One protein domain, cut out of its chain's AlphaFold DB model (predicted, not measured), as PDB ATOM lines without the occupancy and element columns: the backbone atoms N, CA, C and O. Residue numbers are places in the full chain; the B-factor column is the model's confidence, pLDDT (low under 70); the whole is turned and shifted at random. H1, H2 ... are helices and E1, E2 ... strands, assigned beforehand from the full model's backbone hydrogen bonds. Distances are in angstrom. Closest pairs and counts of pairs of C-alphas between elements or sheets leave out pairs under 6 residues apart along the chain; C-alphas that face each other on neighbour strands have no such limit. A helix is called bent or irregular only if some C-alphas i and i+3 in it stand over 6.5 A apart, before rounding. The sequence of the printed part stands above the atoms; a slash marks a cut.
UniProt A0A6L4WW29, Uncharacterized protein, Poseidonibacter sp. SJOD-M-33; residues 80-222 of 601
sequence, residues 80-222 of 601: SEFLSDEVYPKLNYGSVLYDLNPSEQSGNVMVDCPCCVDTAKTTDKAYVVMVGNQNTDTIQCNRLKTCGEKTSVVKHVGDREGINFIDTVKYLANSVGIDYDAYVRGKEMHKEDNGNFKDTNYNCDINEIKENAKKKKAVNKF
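This is residues 80 to 222 of the 601 residues of an uncharacterized protein of Poseidonibacter sp. SJOD-M-33 (UniProt A0A6L4WW29). A strongly twisted sheet of five strands, E1 to E5, makes one end of the domain, and H1, H3 and H4 gather beside it as the body. From this body H5 leads away to a small hairpin, E6 and E7, at the far end, and the longest helix, H6, folds back from there with few contacts to the rest. The printed part has 143 residues, in the order H1, H2, E1 to E5, H3, H4, H5, E6, E7, H6; its class is mixed, helices and strands. The larger sheet runs E1 E2 E3 E4 E5, all antiparallel. The whole is loose, with a radius of gyration of the C-alphas of 18.1 A, and elongated, spanning 62 by 36 by 31 A.

Begin with the sheet: find C-alpha 103 at (-62.247, 11.903, -16.189), where E1, residues 103 to 105, begins. E2 is residues 108 to 112, E3 125 to 131 (17.9 A), E4 134 to 141 (18.8 A) and E5 150 to 152. H1, residues 80 to 90, begins at C-alpha 80 (-38.300, 16.586, -8.871) and is 14.9 A long; it is irregular, but only just, with C-alphas 85 and 88 7.0 A apart. H2 is residues 93 to 96, H3 153 to 161 (12.0 A), H4 165 to 175 (15.3 A) and H5 180 to 186. E6, residues 189 to 191, and E7, 197 to 199, precede H6, residues 206 to 220, which runs 18.3 A to C-alpha 220 at (-54.385, 3.606, 0.208).

E1 to E5 form a meander, each strand the antiparallel neighbour of the one before. Look for N 103 and O 110 at 2.8 A between E1 and E2, N 111 and O 126 at 2.8 A between E2 and E3, N 127 and O 140 at 2.8 A between E3 and E4, and N 139 and O 151 at 2.8 A between E4 and E5. E4 bends by 74 degrees at residue 137. H1 and H2 only graze the sheet; H3 is on it, with the C-alphas of Asp 137 and Val 153 the closest of E4 and H3, 5.4 A apart. H4 is the hub. It touches H3, about perpendicular at 81 degrees, closest at C-alphas 158 and 168, 5.3 A. It touches H1 at a shallow tilt of 23 degrees, the same way, closest at C-alphas 87 and 173, 5.8 A. It touches H5, about perpendicular at 87 degrees, closest at C-alphas 170 and 180, 5.6 A. H6 is close but not clearly touching to H5, with a shallow tilt of 19 degrees, opposite ways; their closest C-alphas, 186 and 206, are 7.8 A apart. In the hairpin E6 and E7, N 198 and O 190 are 2.9 A apart. Every O i to N i+4 pair is within hydrogen-bond range in H3, H4, H5 and H6; in H1 4 of 7 are, and H2 is too short for such a pair.

The C-alphas of Ala 120 and Asn 194 are the two farthest apart, 64.6 A. The printed part has no cut, and the link from E2 to E3, residues 113 to 124, is long. Mean pLDDT of the printed part is 70.1; residues 185 to 222 are under 70, as are 117 to 124, 129 to 136, 107 and 177.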
ATOM      1  N   SER A  80     -37.781  16.722  -7.505       80.94
ATOM      2  CA  SER A  80     -38.300  16.586  -8.871       80.94
ATOM      3  C   SER A  80     -38.017  15.214  -9.496       80.94
ATOM      4  O   SER A  80     -38.897  14.648 -10.134       80.94
ATOM      5  N   GLU A  81     -36.813  14.672  -9.291       81.94
ATOM      6  CA  GLU A  81     -36.427  13.330  -9.759       81.94
ATOM      7  C   GLU A  81     -37.228  12.263  -9.001       81.94
ATOM      8  O   GLU A  81     -37.815  11.376  -9.606       81.94
ATOM      9  N   PHE A  82     -37.376  12.420  -7.682       86.38
ATOM     10  CA  PHE A  82     -38.223  11.554  -6.863       86.38
ATOM     11  C   PHE A  82     -39.684  11.543  -7.340       86.38
ATOM     12  O   PHE A  82     -40.293  10.480  -7.460       86.38
ATOM     13  N   LEU A  83     -40.254  12.716  -7.630       86.38
ATOM     14  CA  LEU A  83     -41.620  12.806  -8.139       86.38
ATOM     15  C   LEU A  83     -41.766  12.082  -9.485       86.38
ATOM     16  O   LEU A  83     -42.696  11.291  -9.644       86.38
ATOM     17  N   SER A  84     -40.833  12.323 -10.412       84.31
ATOM     18  CA  SER A  84     -40.782  11.689 -11.735       84.31
ATOM     19  C   SER A  84     -40.699  10.168 -11.652       84.31
ATOM     20  O   SER A  84     -41.482   9.466 -12.290       84.31
ATOM     21  N   ASP A  85     -39.781   9.656 -10.840       81.38
ATOM     22  CA  ASP A  85     -39.400   8.248 -10.905       81.38
ATOM     23  C   ASP A  85     -40.274   7.373 -10.000       81.38
ATOM     24  O   ASP A  85     -40.570   6.221 -10.320       81.38
ATOM     25  N   GLU A  86     -40.726   7.919  -8.866       83.56
ATOM     26  CA  GLU A  86     -41.371   7.128  -7.819       83.56
ATOM     27  C   GLU A  86     -42.843   7.468  -7.591       83.56
ATOM     28  O   GLU A  86     -43.591   6.578  -7.162       83.56
ATOM     29  N   VAL A  87     -43.263   8.709  -7.859       86.69
ATOM     30  CA  VAL A  87     -44.607   9.199  -7.517       86.69
ATOM     31  C   VAL A  87     -45.537   9.216  -8.722       86.69
ATOM     32  O   VAL A  87     -46.525   8.481  -8.714       86.69
ATOM     33  N   TYR A  88     -45.242   9.991  -9.769       87.88
ATOM     34  CA  TYR A  88     -46.130  10.150 -10.932       87.88
ATOM     35  C   TYR A  88     -46.518   8.834 -11.624       87.88
ATOM     36  O   TYR A  88     -47.702   8.667 -11.931       87.88
ATOM     37  N   PRO A  89     -45.626   7.833 -11.774       84.31
ATOM     38  CA  PRO A  89     -46.000   6.542 -12.356       84.31
ATOM     39  C   PRO A  89     -47.052   5.774 -11.541       84.31
ATOM     40  O   PRO A  89     -47.670   4.838 -12.043       84.31
ATOM     41  N   LYS A  90     -47.242   6.132 -10.265       80.69
ATOM     42  CA  LYS A  90     -48.146   5.462  -9.318       80.69
ATOM     43  C   LYS A  90     -49.309   6.361  -8.884       80.69
ATOM     44  O   LYS A  90     -50.151   5.914  -8.105       80.69
ATOM     45  N   LEU A  91     -49.335   7.614  -9.339       81.69
ATOM     46  CA  LEU A  91     -50.254   8.642  -8.867       81.69
ATOM     47  C   LEU A  91     -51.655   8.441  -9.451       81.69
ATOM     48  O   LEU A  91     -51.827   8.347 -10.664       81.69
ATOM     49  N   ASN A  92     -52.671   8.423  -8.588       82.25
ATOM     50  CA  ASN A  92     -54.064   8.470  -9.022       82.25
ATOM     51  C   ASN A  92     -54.487   9.934  -9.206       82.25
ATOM     52  O   ASN A  92     -54.950  10.586  -8.266       82.25
ATOM     53  N   TYR A  93     -54.337  10.447 -10.427       82.25
ATOM     54  CA  TYR A  93     -54.712  11.825 -10.756       82.25
ATOM     55  C   TYR A  93     -56.191  12.121 -10.507       82.25
ATOM     56  O   TYR A  93     -56.510  13.241 -10.126       82.25
ATOM     57  N   GLY A  94     -57.081  11.131 -10.634       74.38
ATOM     58  CA  GLY A  94     -58.499  11.294 -10.313       74.38
ATOM     59  C   GLY A  94     -58.742  11.689  -8.854       74.38
ATOM     60  O   GLY A  94     -59.617  12.493  -8.548       74.38
ATOM     61  N   SER A  95     -57.922  11.159  -7.947       71.56
ATOM     62  CA  SER A  95     -57.991  11.492  -6.521       71.56
ATOM     63  C   SER A  95     -57.239  12.777  -6.188       71.56
ATOM     64  O   SER A  95     -57.651  13.520  -5.304       71.56
ATOM     65  N   VAL A  96     -56.129  13.045  -6.877       79.56
ATOM     66  CA  VAL A  96     -55.256  14.187  -6.572       79.56
ATOM     67  C   VAL A  96     -55.766  15.486  -7.184       79.56
ATOM     68  O   VAL A  96     -55.613  16.523  -6.551       79.56
ATOM     69  N   LEU A  97     -56.384  15.443  -8.364       85.25
ATOM     70  CA  LEU A  97     -56.902  16.599  -9.110       85.25
ATOM     71  C   LEU A  97     -58.435  16.668  -9.066       85.25
ATOM     72  O   LEU A  97     -59.067  17.087 -10.031       85.25
ATOM     73  N   TYR A  98     -59.046  16.214  -7.968       79.31
ATOM     74  CA  TYR A  98     -60.501  16.107  -7.812       79.31
ATOM     75  C   TYR A  98     -61.244  17.437  -8.029       79.31
ATOM     76  O   TYR A  98     -62.395  17.441  -8.461       79.31
ATOM     77  N   ASP A  99     -60.591  18.561  -7.735       74.00
ATOM     78  CA  ASP A  99     -61.102  19.920  -7.910       74.00
ATOM     79  C   ASP A  99     -61.242  20.320  -9.382       74.00
ATOM     80  O   ASP A  99     -61.989  21.242  -9.702       74.00
ATOM     81  N   LEU A 100     -60.577  19.589 -10.276       80.81
ATOM     82  CA  LEU A 100     -60.623  19.790 -11.715       80.81
ATOM     83  C   LEU A 100     -61.482  18.729 -12.424       80.81
ATOM     84  O   LEU A 100     -61.228  18.427 -13.583       80.81
ATOM     85  N   ASN A 101     -62.469  18.126 -11.752       76.75
ATOM     86  CA  ASN A 101     -63.416  17.156 -12.334       76.75
ATOM     87  C   ASN A 101     -62.758  16.113 -13.270       76.75
ATOM     88  O   ASN A 101     -63.076  16.049 -14.465       76.75
ATOM     89  N   PRO A 102     -61.819  15.306 -12.749       81.81
ATOM     90  CA  PRO A 102     -61.030  14.402 -13.562       81.81
ATOM     91  C   PRO A 102     -61.901  13.306 -14.180       81.81
ATOM     92  O   PRO A 102     -62.782  12.736 -13.536       81.81
ATOM     93  N   SER A 103     -61.610  12.978 -15.431       81.56
ATOM     94  CA  SER A 103     -62.247  11.903 -16.189       81.56
ATOM     95  C   SER A 103     -61.207  11.171 -17.027       81.56
ATOM     96  O   SER A 103     -60.298  11.796 -17.571       81.56
ATOM     97  N   GLU A 104     -61.337   9.855 -17.147       77.31
ATOM     98  CA  GLU A 104     -60.456   9.053 -17.994       77.31
ATOM     99  C   GLU A 104     -61.033   8.944 -19.408       77.31
ATOM    100  O   GLU A 104     -62.187   8.551 -19.589       77.31
ATOM    101  N   GLN A 105     -60.227   9.265 -20.421       72.75
ATOM    102  CA  GLN A 105     -60.570   9.031 -21.822       72.75
ATOM    103  C   GLN A 105     -59.351   8.496 -22.573       72.75
ATOM    104  O   GLN A 105     -58.298   9.133 -22.626       72.75
ATOM    105  N   SER A 106     -59.500   7.306 -23.166       70.81
ATOM    106  CA  SER A 106     -58.464   6.652 -23.982       70.81
ATOM    107  C   SER A 106     -57.105   6.518 -23.276       70.81
ATOM    108  O   SER A 106     -56.060   6.710 -23.893       70.81
ATOM    109  N   GLY A 107     -57.118   6.223 -21.971       67.81
ATOM    110  CA  GLY A 107     -55.912   6.074 -21.148       67.81
ATOM    111  C   GLY A 107     -55.293   7.386 -20.655       67.81
ATOM    112  O   GLY A 107     -54.359   7.333 -19.867       67.81
ATOM    113  N   ASN A 108     -55.814   8.548 -21.062       73.06
ATOM    114  CA  ASN A 108     -55.389   9.849 -20.548       73.06
ATOM    115  C   ASN A 108     -56.336  10.340 -19.451       73.06
ATOM    116  O   ASN A 108     -57.538  10.062 -19.479       73.06
ATOM    117  N   VAL A 109     -55.803  11.150 -18.535       81.25
ATOM    118  CA  VAL A 109     -56.608  11.865 -17.543       81.25
ATOM    119  C   VAL A 109     -56.924  13.254 -18.083       81.25
ATOM    120  O   VAL A 109     -56.042  14.104 -18.237       81.25
ATOM    121  N   MET A 110     -58.198  13.473 -18.386       85.12
ATOM    122  CA  MET A 110     -58.741  14.786 -18.702       85.12
ATOM    123  C   MET A 110     -59.226  15.451 -17.428       85.12
ATOM    124  O   MET A 110     -59.883  14.818 -16.609       85.12
ATOM    125  N   VAL A 111     -58.962  16.736 -17.301       85.69
ATOM    126  CA  VAL A 111     -59.412  17.582 -16.200       85.69
ATOM    127  C   VAL A 111     -60.007  18.861 -16.773       85.69
ATOM    128  O   VAL A 111     -59.819  19.176 -17.945       85.69
ATOM    129  N   ASP A 112     -60.737  19.621 -15.981       84.00
ATOM    130  CA  ASP A 112     -61.114  20.980 -16.335       84.00
ATOM    131  C   ASP A 112     -59.870  21.875 -16.264       84.00
ATOM    132  O   ASP A 112     -58.991  21.704 -15.415       84.00
ATOM    133  N   CYS A 113     -59.748  22.813 -17.203       84.19
ATOM    134  CA  CYS A 113     -58.583  23.689 -17.236       84.19
ATOM    135  C   CYS A 113     -58.601  24.650 -16.034       84.19
ATOM    136  O   CYS A 113     -59.514  25.475 -15.977       84.19
ATOM    137  N   PRO A 114     -57.581  24.645 -15.148       78.00
ATOM    138  CA  PRO A 114     -57.566  25.470 -13.934       78.00
ATOM    139  C   PRO A 114     -57.648  26.977 -14.221       78.00
ATOM    140  O   PRO A 114     -58.093  27.744 -13.376       78.00
ATOM    141  N   CYS A 115     -57.276  27.412 -15.429       80.88
ATOM    142  CA  CYS A 115     -57.337  28.813 -15.846       80.88
ATOM    143  C   CYS A 115     -58.637  29.201 -16.564       80.88
ATOM    144  O   CYS A 115     -58.885  30.388 -16.756       80.88
ATOM    145  N   CYS A 116     -59.450  28.235 -17.006       75.00
ATOM    146  CA  CYS A 116     -60.672  28.506 -17.778       75.00
ATOM    147  C   CYS A 116     -61.968  28.293 -16.982       75.00
ATOM    148  O   CYS A 116     -63.032  28.631 -17.502       75.00
ATOM    149  N   VAL A 117     -61.886  27.778 -15.745       59.78
ATOM    150  CA  VAL A 117     -63.040  27.400 -14.900       59.78
ATOM    151  C   VAL A 117     -64.022  28.563 -14.661       59.78
ATOM    152  O   VAL A 117     -65.218  28.329 -14.514       59.78
ATOM    153  N   ASP A 118     -63.558  29.816 -14.712       56.84
ATOM    154  CA  ASP A 118     -64.396  31.011 -14.499       56.84
ATOM    155  C   ASP A 118     -65.147  31.505 -15.746       56.84
ATOM    156  O   ASP A 118     -66.011  32.383 -15.662       56.84
ATOM    157  N   THR A 119     -64.854  30.959 -16.928       51.97
ATOM    158  CA  THR A 119     -65.606  31.298 -18.139       51.97
ATOM    159  C   THR A 119     -66.791  30.347 -18.263       51.97
ATOM    160  O   THR A 119     -66.619  29.136 -18.225       51.97
ATOM    161  N   ALA A 120     -68.009  30.877 -18.392       45.12
ATOM    162  CA  ALA A 120     -69.291  30.154 -18.354       45.12
ATOM    163  C   ALA A 120     -69.531  29.112 -19.481       45.12
ATOM    164  O   ALA A 120     -70.673  28.824 -19.832       45.12
ATOM    165  N   LYS A 121     -68.472  28.551 -20.071       48.28
ATOM    166  CA  LYS A 121     -68.489  27.459 -21.044       48.28
ATOM    167  C   LYS A 121     -67.798  26.245 -20.420       48.28
ATOM    168  O   LYS A 121     -66.607  26.019 -20.596       48.28
ATOM    169  N   THR A 122     -68.560  25.473 -19.653       47.69
ATOM    170  CA  THR A 122     -68.112  24.335 -18.826       47.69
ATOM    171  C   THR A 122     -67.784  23.062 -19.621       47.69
ATOM    172  O   THR A 122     -68.017  21.950 -19.152       47.69
ATOM    173  N   THR A 123     -67.250  23.197 -20.835       51.41
ATOM    174  CA  THR A 123     -66.850  22.070 -21.699       51.41
ATOM    175  C   THR A 123     -65.343  22.008 -21.956       51.41
ATOM    176  O   THR A 123     -64.874  21.092 -22.631       51.41
ATOM    177  N   ASP A 124     -64.565  22.959 -21.433       63.78
ATOM    178  CA  ASP A 124     -63.172  23.161 -21.838       63.78
ATOM    179  C   ASP A 124     -62.197  22.303 -21.004       63.78
ATOM    180  O   ASP A 124     -61.947  22.557 -19.822       63.78
ATOM    181  N   LYS A 125     -61.625  21.274 -21.643       71.69
ATOM    182  CA  LYS A 125     -60.756  20.263 -21.014       71.69
ATOM    183  C   LYS A 125     -59.264  20.611 -21.096       71.69
ATOM    184  O   LYS A 125     -58.740  20.967 -22.148       71.69
ATOM    185  N   ALA A 126     -58.545  20.468 -19.990       78.06
ATOM    186  CA  ALA A 126     -57.097  20.307 -19.962       78.06
ATOM    187  C   ALA A 126     -56.736  18.819 -19.858       78.06
ATOM    188  O   ALA A 126     -57.517  17.996 -19.388       78.06
ATOM    189  N   TYR A 127     -55.542  18.468 -20.311       77.81
ATOM    190  CA  TYR A 127     -55.029  17.108 -20.243       77.81
ATOM    191  C   TYR A 127     -53.844  17.066 -19.293       77.81
ATOM    192  O   TYR A 127     -52.972  17.935 -19.355       77.81
ATOM    193  N   VAL A 128     -53.778  16.031 -18.462       75.06
ATOM    194  CA  VAL A 128     -52.488  15.600 -17.926       75.06
ATOM    195  C   VAL A 128     -51.784  14.902 -19.083       75.06
ATOM    196  O   VAL A 128     -52.237  13.853 -19.541       75.06
ATOM    197  N   VAL A 129     -50.762  15.546 -19.649       65.12
ATOM    198  CA  VAL A 129     -50.125  15.064 -20.882       65.12
ATOM    199  C   VAL A 129     -49.498  13.698 -20.602       65.12
ATOM    200  O   VAL A 129     -48.858  13.504 -19.574       65.12
ATOM    201  N   MET A 130     -49.666  12.738 -21.503       57.72
ATOM    202  CA  MET A 130     -48.935  11.473 -21.448       57.72
ATOM    203  C   MET A 130     -47.874  11.503 -22.541       57.72
ATOM    204  O   MET A 130     -48.186  11.738 -23.709       57.72
ATOM    205  N   VAL A 131     -46.608  11.313 -22.169       51.25
ATOM    206  CA  VAL A 131     -45.506  11.152 -23.126       51.25
ATOM    207  C   VAL A 131     -45.120   9.675 -23.088       51.25
ATOM    208  O   VAL A 131     -44.342   9.239 -22.247       51.25
ATOM    209  N   GLY A 132     -45.728   8.875 -23.968       53.03
ATOM    210  CA  GLY A 132     -45.621   7.409 -23.931       53.03
ATOM    211  C   GLY A 132     -46.479   6.769 -22.828       53.03
ATOM    212  O   GLY A 132     -47.517   7.308 -22.462       53.03
ATOM    213  N   ASN A 133     -46.040   5.622 -22.288       49.50
ATOM    214  CA  ASN A 133     -46.687   4.916 -21.162       49.50
ATOM    215  C   ASN A 133     -46.326   5.507 -19.779       49.50
ATOM    216  O   ASN A 133     -46.456   4.821 -18.765       49.50
ATOM    217  N   GLN A 134     -45.807   6.736 -19.722       55.41
ATOM    218  CA  GLN A 134     -45.422   7.386 -18.471       55.41
ATOM    219  C   GLN A 134     -46.264   8.641 -18.251       55.41
ATOM    220  O   GLN A 134     -46.329   9.532 -19.103       55.41
ATOM    221  N   ASN A 135     -46.914   8.687 -17.087       60.06
ATOM    222  CA  ASN A 135     -47.658   9.850 -16.628       60.06
ATOM    223  C   ASN A 135     -46.705  11.043 -16.501       60.06
ATOM    224  O   ASN A 135     -45.688  10.929 -15.814       60.06
ATOM    225  N   THR A 136     -47.016  12.182 -17.127       69.44
ATOM    226  CA  THR A 136     -46.219  13.394 -16.903       69.44
ATOM    227  C   THR A 136     -46.696  14.166 -15.680       69.44
ATOM    228  O   THR A 136     -47.771  13.940 -15.118       69.44
ATOM    229  N   ASP A 137     -45.875  15.122 -15.276       82.38
ATOM    230  CA  ASP A 137     -46.158  16.059 -14.205       82.38
ATOM    231  C   ASP A 137     -46.987  17.263 -14.662       82.38
ATOM    232  O   ASP A 137     -47.207  18.157 -13.856       82.38
ATOM    233  N   THR A 138     -47.411  17.336 -15.928       87.25
ATOM    234  CA  THR A 138     -47.897  18.581 -16.534       87.25
ATOM    235  C   THR A 138     -49.382  18.513 -16.890       87.25
ATOM    236  O   THR A 138     -49.824  17.644 -17.639       87.25
ATOM    237  N   ILE A 139     -50.137  19.500 -16.407       88.38
ATOM    238  CA  ILE A 139     -51.509  19.819 -16.805       88.38
ATOM    239  C   ILE A 139     -51.434  20.870 -17.914       88.38
ATOM    240  O   ILE A 139     -50.901  21.963 -17.708       88.38
ATOM    241  N   GLN A 140     -51.969  20.556 -19.091       88.69
ATOM    242  CA  GLN A 140     -51.934  21.431 -20.259       88.69
ATOM    243  C   GLN A 140     -53.334  21.671 -20.821       88.69
ATOM    244  O   GLN A 140     -54.050  20.734 -21.180       88.69
ATOM    245  N   CYS A 141     -53.706  22.941 -20.974       86.00
ATOM    246  CA  CYS A 141     -54.945  23.310 -21.648       86.00
ATOM    247  C   CYS A 141     -54.907  22.922 -23.136       86.00
ATOM    248  O   CYS A 141     -53.944  23.222 -23.850       86.00
ATOM    249  N   ASN A 142     -55.982  22.308 -23.638       81.00
ATOM    250  CA  ASN A 142     -56.088  21.885 -25.037       81.00
ATOM    251  C   ASN A 142     -56.260  23.052 -26.028       81.00
ATOM    252  O   ASN A 142     -56.010  22.908 -27.226       81.00
ATOM    253  N   ARG A 143     -56.630  24.241 -25.542       76.25
ATOM    254  CA  ARG A 143     -56.806  25.456 -26.341       76.25
ATOM    255  C   ARG A 143     -55.475  26.165 -26.590       76.25
ATOM    256  O   ARG A 143     -55.322  27.323 -26.203       76.25
ATOM    257  N   LEU A 144     -54.540  25.509 -27.282       71.94
ATOM    258  CA  LEU A 144     -53.176  26.015 -27.536       71.94
ATOM    259  C   LEU A 144     -53.126  27.433 -28.128       71.94
ATOM    260  O   LEU A 144     -52.160  28.154 -27.916       71.94
ATOM    261  N   LYS A 145     -54.164  27.835 -28.875       71.81
ATOM    262  CA  LYS A 145     -54.253  29.155 -29.516       71.81
ATOM    263  C   LYS A 145     -54.849  30.262 -28.638       71.81
ATOM    264  O   LYS A 145     -54.776  31.415 -29.035       71.81
ATOM    265  N   THR A 146     -55.500  29.938 -27.515       76.88
ATOM    266  CA  THR A 146     -56.217  30.948 -26.698       76.88
ATOM    267  C   THR A 146     -55.889  30.901 -25.213       76.88
ATOM    268  O   THR A 146     -55.673  31.958 -24.639       76.88
ATOM    269  N   CYS A 147     -55.828  29.722 -24.591       83.12
ATOM    270  CA  CYS A 147     -55.314  29.583 -23.228       83.12
ATOM    271  C   CYS A 147     -53.930  28.941 -23.288       83.12
ATOM    272  O   CYS A 147     -52.940  29.610 -23.034       83.12
ATOM    273  N   GLY A 148     -53.857  27.664 -23.673       78.81
ATOM    274  CA  GLY A 148     -52.592  26.944 -23.838       78.81
ATOM    275  C   GLY A 148     -51.737  26.851 -22.570       78.81
ATOM    276  O   GLY A 148     -50.608  26.371 -22.660       78.81
ATOM    277  N   GLU A 149     -52.264  27.290 -21.422       83.50
ATOM    278  CA  GLU A 149     -51.529  27.360 -20.167       83.50
ATOM    279  C   GLU A 149     -51.044  25.971 -19.763       83.50
ATOM    280  O   GLU A 149     -51.730  24.957 -19.960       83.50
ATOM    281  N   LYS A 150     -49.835  25.952 -19.203       88.19
ATOM    282  CA  LYS A 150     -49.187  24.760 -18.675       88.19
ATOM    283  C   LYS A 150     -48.849  24.993 -17.215       88.19
ATOM    284  O   LYS A 150     -48.118  25.923 -16.886       88.19
ATOM    285  N   THR A 151     -49.330  24.113 -16.351       89.94
ATOM    286  CA  THR A 151     -48.929  24.079 -14.943       89.94
ATOM    287  C   THR A 151     -48.507  22.666 -14.577       89.94
ATOM    288  O   THR A 151     -48.962  21.706 -15.198       89.94
ATOM    289  N   SER A 152     -47.630  22.514 -13.590       91.38
ATOM    290  CA  SER A 152     -47.318  21.185 -13.075       91.38
ATOM    291  C   SER A 152     -48.346  20.760 -12.029       91.38
ATOM    292  O   SER A 152     -48.944  21.586 -11.343       91.38
ATOM    293  N   VAL A 153     -48.533  19.455 -11.873       90.81
ATOM    294  CA  VAL A 153     -49.400  18.826 -10.872       90.81
ATOM    295  C   VAL A 153     -48.953  19.236  -9.476       90.81
ATOM    296  O   VAL A 153     -49.778  19.633  -8.661       90.81
ATOM    297  N   VAL A 154     -47.641  19.216  -9.216       92.81
ATOM    298  CA  VAL A 154     -47.077  19.677  -7.941       92.81
ATOM    299  C   VAL A 154     -47.337  21.165  -7.708       92.81
ATOM    300  O   VAL A 154     -47.687  21.542  -6.599       92.81
ATOM    301  N   LYS A 155     -47.243  22.020  -8.732       93.19
ATOM    302  CA  LYS A 155     -47.548  23.445  -8.568       93.19
ATOM    303  C   LYS A 155     -49.037  23.658  -8.291       93.19
ATOM    304  O   LYS A 155     -49.372  24.311  -7.314       93.19
ATOM    305  N   HIS A 156     -49.915  23.057  -9.098       92.31
ATOM    306  CA  HIS A 156     -51.369  23.161  -8.933       92.31
ATOM    307  C   HIS A 156     -51.823  22.719  -7.541       92.31
ATOM    308  O   HIS A 156     -52.561  23.434  -6.871       92.31
ATOM    309  N   VAL A 157     -51.353  21.556  -7.081       87.94
ATOM    310  CA  VAL A 157     -51.709  21.036  -5.755       87.94
ATOM    311  C   VAL A 157     -51.145  21.926  -4.648       87.94
ATOM    312  O   VAL A 157     -51.862  22.209  -3.694       87.94
ATOM    313  N   GLY A 158     -49.906  22.409  -4.774       86.56
ATOM    314  CA  GLY A 158     -49.314  23.318  -3.789       86.56
ATOM    315  C   GLY A 158     -50.089  24.630  -3.667       86.56
ATOM    316  O   GLY A 158     -50.433  25.039  -2.558       86.56
ATOM    317  N   ASP A 159     -50.443  25.231  -4.806       88.31
ATOM    318  CA  ASP A 159     -51.239  26.459  -4.873       88.31
ATOM    319  C   ASP A 159     -52.649  26.243  -4.285       88.31
ATOM    320  O   ASP A 159     -53.140  27.085  -3.532       88.31
ATOM    321  N   ARG A 160     -53.284  25.095  -4.570       88.62
ATOM    322  CA  ARG A 160     -54.611  24.727  -4.042       88.62
ATOM    323  C   ARG A 160     -54.609  24.535  -2.527       88.62
ATOM    324  O   ARG A 160     -55.507  25.027  -1.849       88.62
ATOM    325  N   GLU A 161     -53.639  23.790  -2.006       80.12
ATOM    326  CA  GLU A 161     -53.547  23.463  -0.578       80.12
ATOM    327  C   GLU A 161     -52.920  24.600   0.247       80.12
ATOM    328  O   GLU A 161     -52.978  24.583   1.476       80.12
ATOM    329  N   GLY A 162     -52.315  25.598  -0.406       85.31
ATOM    330  CA  GLY A 162     -51.612  26.693   0.263       85.31
ATOM    331  C   GLY A 162     -50.346  26.234   0.993       85.31
ATOM    332  O   GLY A 162     -49.999  26.797   2.032       85.31
ATOM    333  N   ILE A 163     -49.669  25.204   0.475       87.81
ATOM    334  CA  ILE A 163     -48.464  24.612   1.074       87.81
ATOM    335  C   ILE A 163     -47.243  24.812   0.173       87.81
ATOM    336  O   ILE A 163     -47.353  24.991  -1.039       87.81
ATOM    337  N   ASN A 164     -46.046  24.793   0.765       88.88
ATOM    338  CA  ASN A 164     -44.811  24.966   0.001       88.88
ATOM    339  C   ASN A 164     -44.500  23.734  -0.876       88.88
ATOM    340  O   ASN A 164     -45.110  22.667  -0.760       88.88
ATOM    341  N   PHE A 165     -43.505  23.872  -1.754       89.25
ATOM    342  CA  PHE A 165     -43.117  22.826  -2.701       89.25
ATOM    343  C   PHE A 165     -42.741  21.493  -2.029       89.25
ATOM    344  O   PHE A 165     -43.173  20.437  -2.486       89.25
ATOM    345  N   ILE A 166     -41.970  21.525  -0.936       86.88
ATOM    346  CA  ILE A 166     -41.523  20.307  -0.242       86.88
ATOM    347  C   ILE A 166     -42.698  19.607   0.438       86.88
ATOM    348  O   ILE A 166     -42.837  18.390   0.316       86.88
ATOM    349  N   ASP A 167     -43.581  20.356   1.087       81.75
ATOM    350  CA  ASP A 167     -44.781  19.788   1.701       81.75
ATOM    351  C   ASP A 167     -45.736  19.227   0.645       81.75
ATOM    352  O   ASP A 167     -46.355  18.184   0.859       81.75
ATOM    353  N   THR A 168     -45.775  19.834  -0.544       88.25
ATOM    354  CA  THR A 168     -46.520  19.274  -1.677       88.25
ATOM    355  C   THR A 168     -45.915  17.958  -2.163       88.25
ATOM    356  O   THR A 168     -46.646  17.004  -2.423       88.25
ATOM    357  N   VAL A 169     -44.583  17.855  -2.241       90.50
ATOM    358  CA  VAL A 169     -43.895  16.595  -2.578       90.50
ATOM    359  C   VAL A 169     -44.251  15.509  -1.563       90.50
ATOM    360  O   VAL A 169     -44.601  14.398  -1.960       90.50
ATOM    361  N   LYS A 170     -44.230  15.829  -0.262       87.00
ATOM    362  CA  LYS A 170     -44.625  14.903   0.814       87.00
ATOM    363  C   LYS A 170     -46.085  14.478   0.696       87.00
ATOM    364  O   LYS A 170     -46.388  13.294   0.831       87.00
ATOM    365  N   TYR A 171     -46.976  15.423   0.407       82.06
ATOM    366  CA  TYR A 171     -48.397  15.164   0.191       82.06
ATOM    367  C   TYR A 171     -48.620  14.185  -0.971       82.06
ATOM    368  O   TYR A 171     -49.287  13.159  -0.811       82.06
ATOM    369  N   LEU A 172     -47.994  14.447  -2.123       86.44
ATOM    370  CA  LEU A 172     -48.090  13.590  -3.306       86.44
ATOM    371  C   LEU A 172     -47.454  12.211  -3.068       86.44
ATOM    372  O   LEU A 172     -48.060  11.198  -3.415       86.44
ATOM    373  N   ALA A 173     -46.294  12.143  -2.413       85.19
ATOM    374  CA  ALA A 173     -45.653  10.886  -2.019       85.19
ATOM    375  C   ALA A 173     -46.566  10.032  -1.132       85.19
ATOM    376  O   ALA A 173     -46.772   8.842  -1.384       85.19
ATOM    377  N   ASN A 174     -47.177  10.656  -0.126       77.25
ATOM    378  CA  ASN A 174     -48.066   9.968   0.794       77.25
ATOM    379  C   ASN A 174     -49.319   9.434   0.080       77.25
ATOM    380  O   ASN A 174     -49.774   8.328   0.383       77.25
ATOM    381  N   SER A 175     -49.827  10.158  -0.926       73.62
ATOM    382  CA  SER A 175     -50.968   9.712  -1.741       73.62
ATOM    383  C   SER A 175     -50.697   8.411  -2.514       73.62
ATOM    384  O   SER A 175     -51.626   7.650  -2.780       73.62
ATOM    385  N   VAL A 176     -49.425   8.099  -2.795       77.25
ATOM    386  CA  VAL A 176     -48.993   6.830  -3.410       77.25
ATOM    387  C   VAL A 176     -48.405   5.835  -2.402       77.25
ATOM    388  O   VAL A 176     -47.862   4.800  -2.789       77.25
ATOM    389  N   GLY A 177     -48.531   6.122  -1.101       69.88
ATOM    390  CA  GLY A 177     -48.069   5.258  -0.013       69.88
ATOM    391  C   GLY A 177     -46.560   5.294   0.236       69.88
ATOM    392  O   GLY A 177     -46.031   4.357   0.831       69.88
ATOM    393  N   ILE A 178     -45.869   6.344  -0.210       78.69
ATOM    394  CA  ILE A 178     -44.435   6.543   0.016       78.69
ATOM    395  C   ILE A 178     -44.241   7.583   1.122       78.69
ATOM    396  O   ILE A 178     -44.711   8.714   1.018       78.69
ATOM    397  N   ASP A 179     -43.513   7.215   2.174       79.31
ATOM    398  CA  ASP A 179     -42.988   8.178   3.144       79.31
ATOM    399  C   ASP A 179     -41.748   8.837   2.529       79.31
ATOM    400  O   ASP A 179     -40.693   8.208   2.412       79.31
ATOM    401  N   TYR A 180     -41.896  10.087   2.086       82.12
ATOM    402  CA  TYR A 180     -40.822  10.837   1.433       82.12
ATOM    403  C   TYR A 180     -39.589  10.986   2.327       82.12
ATOM    404  O   TYR A 180     -38.469  10.801   1.856       82.12
ATOM    405  N   ASP A 181     -39.774  11.256   3.620       76.81
ATOM    406  CA  ASP A 181     -38.652  11.446   4.535       76.81
ATOM    407  C   ASP A 181     -37.922  10.113   4.770       76.81
ATOM    408  O   ASP A 181     -36.696  10.085   4.867       76.81
ATOM    409  N   ALA A 182     -38.648   8.991   4.831       71.00
ATOM    410  CA  ALA A 182     -38.044   7.657   4.885       71.00
ATOM    411  C   ALA A 182     -37.318   7.284   3.590       71.00
ATOM    412  O   ALA A 182     -36.221   6.731   3.654       71.00
ATOM    413  N   TYR A 183     -37.898   7.611   2.434       75.12
ATOM    414  CA  TYR A 183     -37.280   7.387   1.130       75.12
ATOM    415  C   TYR A 183     -35.964   8.158   1.002       75.12
ATOM    416  O   TYR A 183     -34.935   7.576   0.670       75.12
ATOM    417  N   VAL A 184     -35.992   9.452   1.329       73.56
ATOM    418  CA  VAL A 184     -34.818  10.329   1.335       73.56
ATOM    419  C   VAL A 184     -33.725   9.768   2.244       73.56
ATOM    420  O   VAL A 184     -32.582   9.660   1.813       73.56
ATOM    421  N   ARG A 185     -34.078   9.332   3.460       68.94
ATOM    422  CA  ARG A 185     -33.133   8.668   4.376       68.94
ATOM    423  C   ARG A 185     -32.541   7.388   3.787       68.94
ATOM    424  O   ARG A 185     -31.352   7.153   3.934       68.94
ATOM    425  N   GLY A 186     -33.359   6.561   3.138       64.31
ATOM    426  CA  GLY A 186     -32.930   5.287   2.552       64.31
ATOM    427  C   GLY A 186     -32.115   5.418   1.260       64.31
ATOM    428  O   GLY A 186     -31.604   4.418   0.771       64.31
ATOM    429  N   LYS A 187     -32.017   6.624   0.689       66.19
ATOM    430  CA  LYS A 187     -31.243   6.927  -0.525       66.19
ATOM    431  C   LYS A 187     -30.095   7.902  -0.283       66.19
ATOM    432  O   LYS A 187     -29.446   8.332  -1.233       66.19
ATOM    433  N   GLU A 188     -29.846   8.254   0.973       65.50
ATOM    434  CA  GLU A 188     -28.771   9.160   1.347       65.50
ATOM    435  C   GLU A 188     -27.416   8.449   1.201       65.50
ATOM    436  O   GLU A 188     -27.088   7.515   1.938       65.50
ATOM    437  N   MET A 189     -26.612   8.879   0.222       62.62
ATOM    438  CA  MET A 189     -25.249   8.367   0.051       62.62
ATOM    439  C   MET A 189     -24.240   9.277   0.739       62.62
ATOM    440  O   MET A 189     -24.285  10.501   0.589       62.62
ATOM    441  N   HIS A 190     -23.312   8.670   1.478       67.81
ATOM    442  CA  HIS A 190     -22.337   9.386   2.295       67.81
ATOM    443  C   HIS A 190     -20.959   9.321   1.637       67.81
ATOM    444  O   HIS A 190     -20.568   8.283   1.100       67.81
ATOM    445  N   LYS A 191     -20.215  10.426   1.694       60.88
ATOM    446  CA  LYS A 191     -18.837  10.491   1.202       60.88
ATOM    447  C   LYS A 191     -17.895   9.763   2.169       60.88
ATOM    448  O   LYS A 191     -17.928  10.021   3.371       60.88
ATOM    449  N   GLU A 192     -17.085   8.846   1.652       62.50
ATOM    450  CA  GLU A 192     -16.011   8.182   2.393       62.50
ATOM    451  C   GLU A 192     -14.729   9.032   2.409       62.50
ATOM    452  O   GLU A 192     -14.539   9.921   1.574       62.50
ATOM    453  N   ASP A 193     -13.800   8.680   3.304       57.69
ATOM    454  CA  ASP A 193     -12.467   9.292   3.445       57.69
ATOM    455  C   ASP A 193     -11.629   9.257   2.142       57.69
ATOM    456  O   ASP A 193     -10.662  10.001   1.997       57.69
ATOM    457  N   ASN A 194     -11.999   8.413   1.169       55.62
ATOM    458  CA  ASN A 194     -11.349   8.279  -0.142       55.62
ATOM    459  C   ASN A 194     -12.009   9.115  -1.267       55.62
ATOM    460  O   ASN A 194     -11.571   9.041  -2.414       55.62
ATOM    461  N   GLY A 195     -13.061   9.886  -0.964       57.19
ATOM    462  CA  GLY A 195     -13.787  10.718  -1.928       57.19
ATOM    463  C   GLY A 195     -14.896  10.013  -2.721       57.19
ATOM    464  O   GLY A 195     -15.614  10.693  -3.456       57.19
ATOM    465  N   ASN A 196     -15.085   8.698  -2.562       54.25
ATOM    466  CA  ASN A 196     -16.200   7.961  -3.163       54.25
ATOM    467  C   ASN A 196     -17.450   8.026  -2.280       54.25
ATOM    468  O   ASN A 196     -17.361   8.110  -1.057       54.25
ATOM    469  N   PHE A 197     -18.630   7.949  -2.895       53.00
ATOM    470  CA  PHE A 197     -19.884   7.807  -2.161       53.00
ATOM    471  C   PHE A 197     -20.192   6.329  -1.941       53.00
ATOM    472  O   PHE A 197     -20.212   5.551  -2.896       53.00
ATOM    473  N   LYS A 198     -20.456   5.943  -0.692       54.06
ATOM    474  CA  LYS A 198     -20.956   4.609  -0.365       54.06
ATOM    475  C   LYS A 198     -22.446   4.683  -0.086       54.06
ATOM    476  O   LYS A 198     -22.905   5.543   0.669       54.06
ATOM    477  N   ASP A 199     -23.177   3.755  -0.695       49.88
ATOM    478  CA  ASP A 199     -24.571   3.503  -0.358       49.88
ATOM    479  C   ASP A 199     -24.607   3.071   1.108       49.88
ATOM    480  O   ASP A 199     -24.059   2.024   1.487       49.88
ATOM    481  N   THR A 200     -25.164   3.924   1.965       50.91
ATOM    482  CA  THR A 200     -25.419   3.494   3.325       50.91
ATOM    483  C   THR A 200     -26.620   2.576   3.230       50.91
ATOM    484  O   THR A 200     -27.757   3.023   3.236       50.91
ATOM    485  N   ASN A 201     -26.358   1.269   3.127       42.00
ATOM    486  CA  ASN A 201     -27.336   0.220   3.402       42.00
ATOM    487  C   ASN A 201     -27.767   0.336   4.879       42.00
ATOM    488  O   ASN A 201     -27.499  -0.524   5.719       42.00
ATOM    489  N   TYR A 202     -28.430   1.435   5.229       43.50
ATOM    490  CA  TYR A 202     -29.444   1.433   6.247       43.50
ATOM    491  C   TYR A 202     -30.468   0.433   5.734       43.50
ATOM    492  O   TYR A 202     -31.225   0.728   4.815       43.50
ATOM    493  N   ASN A 203     -30.445  -0.768   6.314       37.72
ATOM    494  CA  ASN A 203     -31.497  -1.780   6.255       37.72
ATOM    495  C   ASN A 203     -32.826  -1.206   6.800       37.72
ATOM    496  O   ASN A 203     -33.420  -1.740   7.728       37.72
ATOM    497  N   CYS A 204     -33.310  -0.086   6.270       41.69
ATOM    498  CA  CYS A 204     -34.732   0.071   6.091       41.69
ATOM    499  C   CYS A 204     -34.991  -0.717   4.822       41.69
ATOM    500  O   CYS A 204     -34.764  -0.213   3.724       41.69
ATOM    501  N   ASP A 205     -35.268  -2.008   5.001       44.72
ATOM    502  CA  ASP A 205     -35.427  -2.945   3.909       44.72
ATOM    503  C   ASP A 205     -36.410  -2.307   2.928       44.72
ATOM    504  O   ASP A 205     -37.586  -2.113   3.224       44.72
ATOM    505  N   ILE A 206     -35.910  -1.857   1.777       44.31
ATOM    506  CA  ILE A 206     -36.747  -1.232   0.760       44.31
ATOM    507  C   ILE A 206     -37.833  -2.232   0.351       44.31
ATOM    508  O   ILE A 206     -38.895  -1.805  -0.089       44.31
ATOM    509  N   ASN A 207     -37.621  -3.541   0.546       45.50
ATOM    510  CA  ASN A 207     -38.665  -4.544   0.407       45.50
ATOM    511  C   ASN A 207     -39.649  -4.543   1.574       45.50
ATOM    512  O   ASN A 207     -40.820  -4.726   1.305       45.50
ATOM    513  N   GLU A 208     -39.252  -4.246   2.810       42.75
ATOM    514  CA  GLU A 208     -40.160  -4.015   3.942       42.75
ATOM    515  C   GLU A 208     -40.928  -2.689   3.796       42.75
ATOM    516  O   GLU A 208     -42.123  -2.654   4.060       42.75
ATOM    517  N   ILE A 209     -40.318  -1.611   3.279       45.31
ATOM    518  CA  ILE A 209     -41.043  -0.396   2.866       45.31
ATOM    519  C   ILE A 209     -41.973  -0.725   1.701       45.31
ATOM    520  O   ILE A 209     -43.114  -0.293   1.726       45.31
ATOM    521  N   LYS A 210     -41.542  -1.491   0.689       45.44
ATOM    522  CA  LYS A 210     -42.386  -1.895  -0.451       45.44
ATOM    523  C   LYS A 210     -43.467  -2.893  -0.046       45.44
ATOM    524  O   LYS A 210     -44.536  -2.858  -0.637       45.44
ATOM    525  N   GLU A 211     -43.247  -3.746   0.947       48.69
ATOM    526  CA  GLU A 211     -44.234  -4.668   1.512       48.69
ATOM    527  C   GLU A 211     -45.206  -3.923   2.414       48.69
ATOM    528  O   GLU A 211     -46.407  -4.135   2.306       48.69
ATOM    529  N   ASN A 212     -44.728  -2.993   3.237       44.62
ATOM    530  CA  ASN A 212     -45.571  -2.092   4.012       44.62
ATOM    531  C   ASN A 212     -46.297  -1.095   3.110       44.62
ATOM    532  O   ASN A 212     -47.408  -0.713   3.441       44.62
ATOM    533  N   ALA A 213     -45.738  -0.730   1.956       41.91
ATOM    534  CA  ALA A 213     -46.369   0.070   0.914       41.91
ATOM    535  C   ALA A 213     -47.284  -0.764   0.019       41.91
ATOM    536  O   ALA A 213     -48.196  -0.185  -0.538       41.91
ATOM    537  N   LYS A 214     -47.109  -2.090  -0.099       43.28
ATOM    538  CA  LYS A 214     -48.069  -3.033  -0.708       43.28
ATOM    539  C   LYS A 214     -49.249  -3.276   0.234       43.28
ATOM    540  O   LYS A 214     -50.390  -3.081  -0.166       43.28
ATOM    541  N   LYS A 215     -48.978  -3.544   1.516       39.97
ATOM    542  CA  LYS A 215     -49.973  -3.592   2.600       39.97
ATOM    543  C   LYS A 215     -50.691  -2.249   2.744       39.97
ATOM    544  O   LYS A 215     -51.909  -2.228   2.853       39.97
ATOM    545  N   LYS A 216     -49.975  -1.120   2.644       38.31
ATOM    546  CA  LYS A 216     -50.574   0.218   2.561       38.31
ATOM    547  C   LYS A 216     -51.168   0.523   1.192       38.31
ATOM    548  O   LYS A 216     -52.057   1.341   1.172       38.31
ATOM    549  N   LYS A 217     -50.789  -0.099   0.070       36.50
ATOM    550  CA  LYS A 217     -51.450   0.074  -1.244       36.50
ATOM    551  C   LYS A 217     -52.823  -0.571  -1.230       36.50
ATOM    552  O   LYS A 217     -53.761   0.045  -1.714       36.50
ATOM    553  N   ALA A 218     -52.965  -1.735  -0.602       35.72
ATOM    554  CA  ALA A 218     -54.269  -2.342  -0.355       35.72
ATOM    555  C   ALA A 218     -55.184  -1.432   0.502       35.72
ATOM    556  O   ALA A 218     -56.402  -1.450   0.348       35.72
ATOM    557  N   VAL A 219     -54.588  -0.578   1.344       35.97
ATOM    558  CA  VAL A 219     -55.256   0.384   2.247       35.97
ATOM    559  C   VAL A 219     -55.436   1.787   1.600       35.97
ATOM    560  O   VAL A 219     -56.471   2.429   1.763       35.97
ATOM    561  N   ASN A 220     -54.485   2.251   0.779       35.47
ATOM    562  CA  ASN A 220     -54.385   3.606   0.208       35.47
ATOM    563  C   ASN A 220     -54.839   3.702  -1.255       35.47
ATOM    564  O   ASN A 220     -55.238   4.788  -1.658       35.47
ATOM    565  N   LYS A 221     -54.893   2.607  -2.037       37.44
ATOM    566  CA  LYS A 221     -55.506   2.590  -3.392       37.44
ATOM    567  C   LYS A 221     -56.987   3.011  -3.355       37.44
ATOM    568  O   LYS A 221     -57.572   3.318  -4.387       37.44
ATOM    569  N   PHE A 222     -57.569   3.084  -2.157       37.19
ATOM    570  CA  PHE A 222     -58.965   3.414  -1.905       37.19
ATOM    571  C   PHE A 222     -59.170   4.489  -0.817       37.19
ATOM    572  O   PHE A 222     -60.309   4.750  -0.439       37.19
TER     573      PHE A 222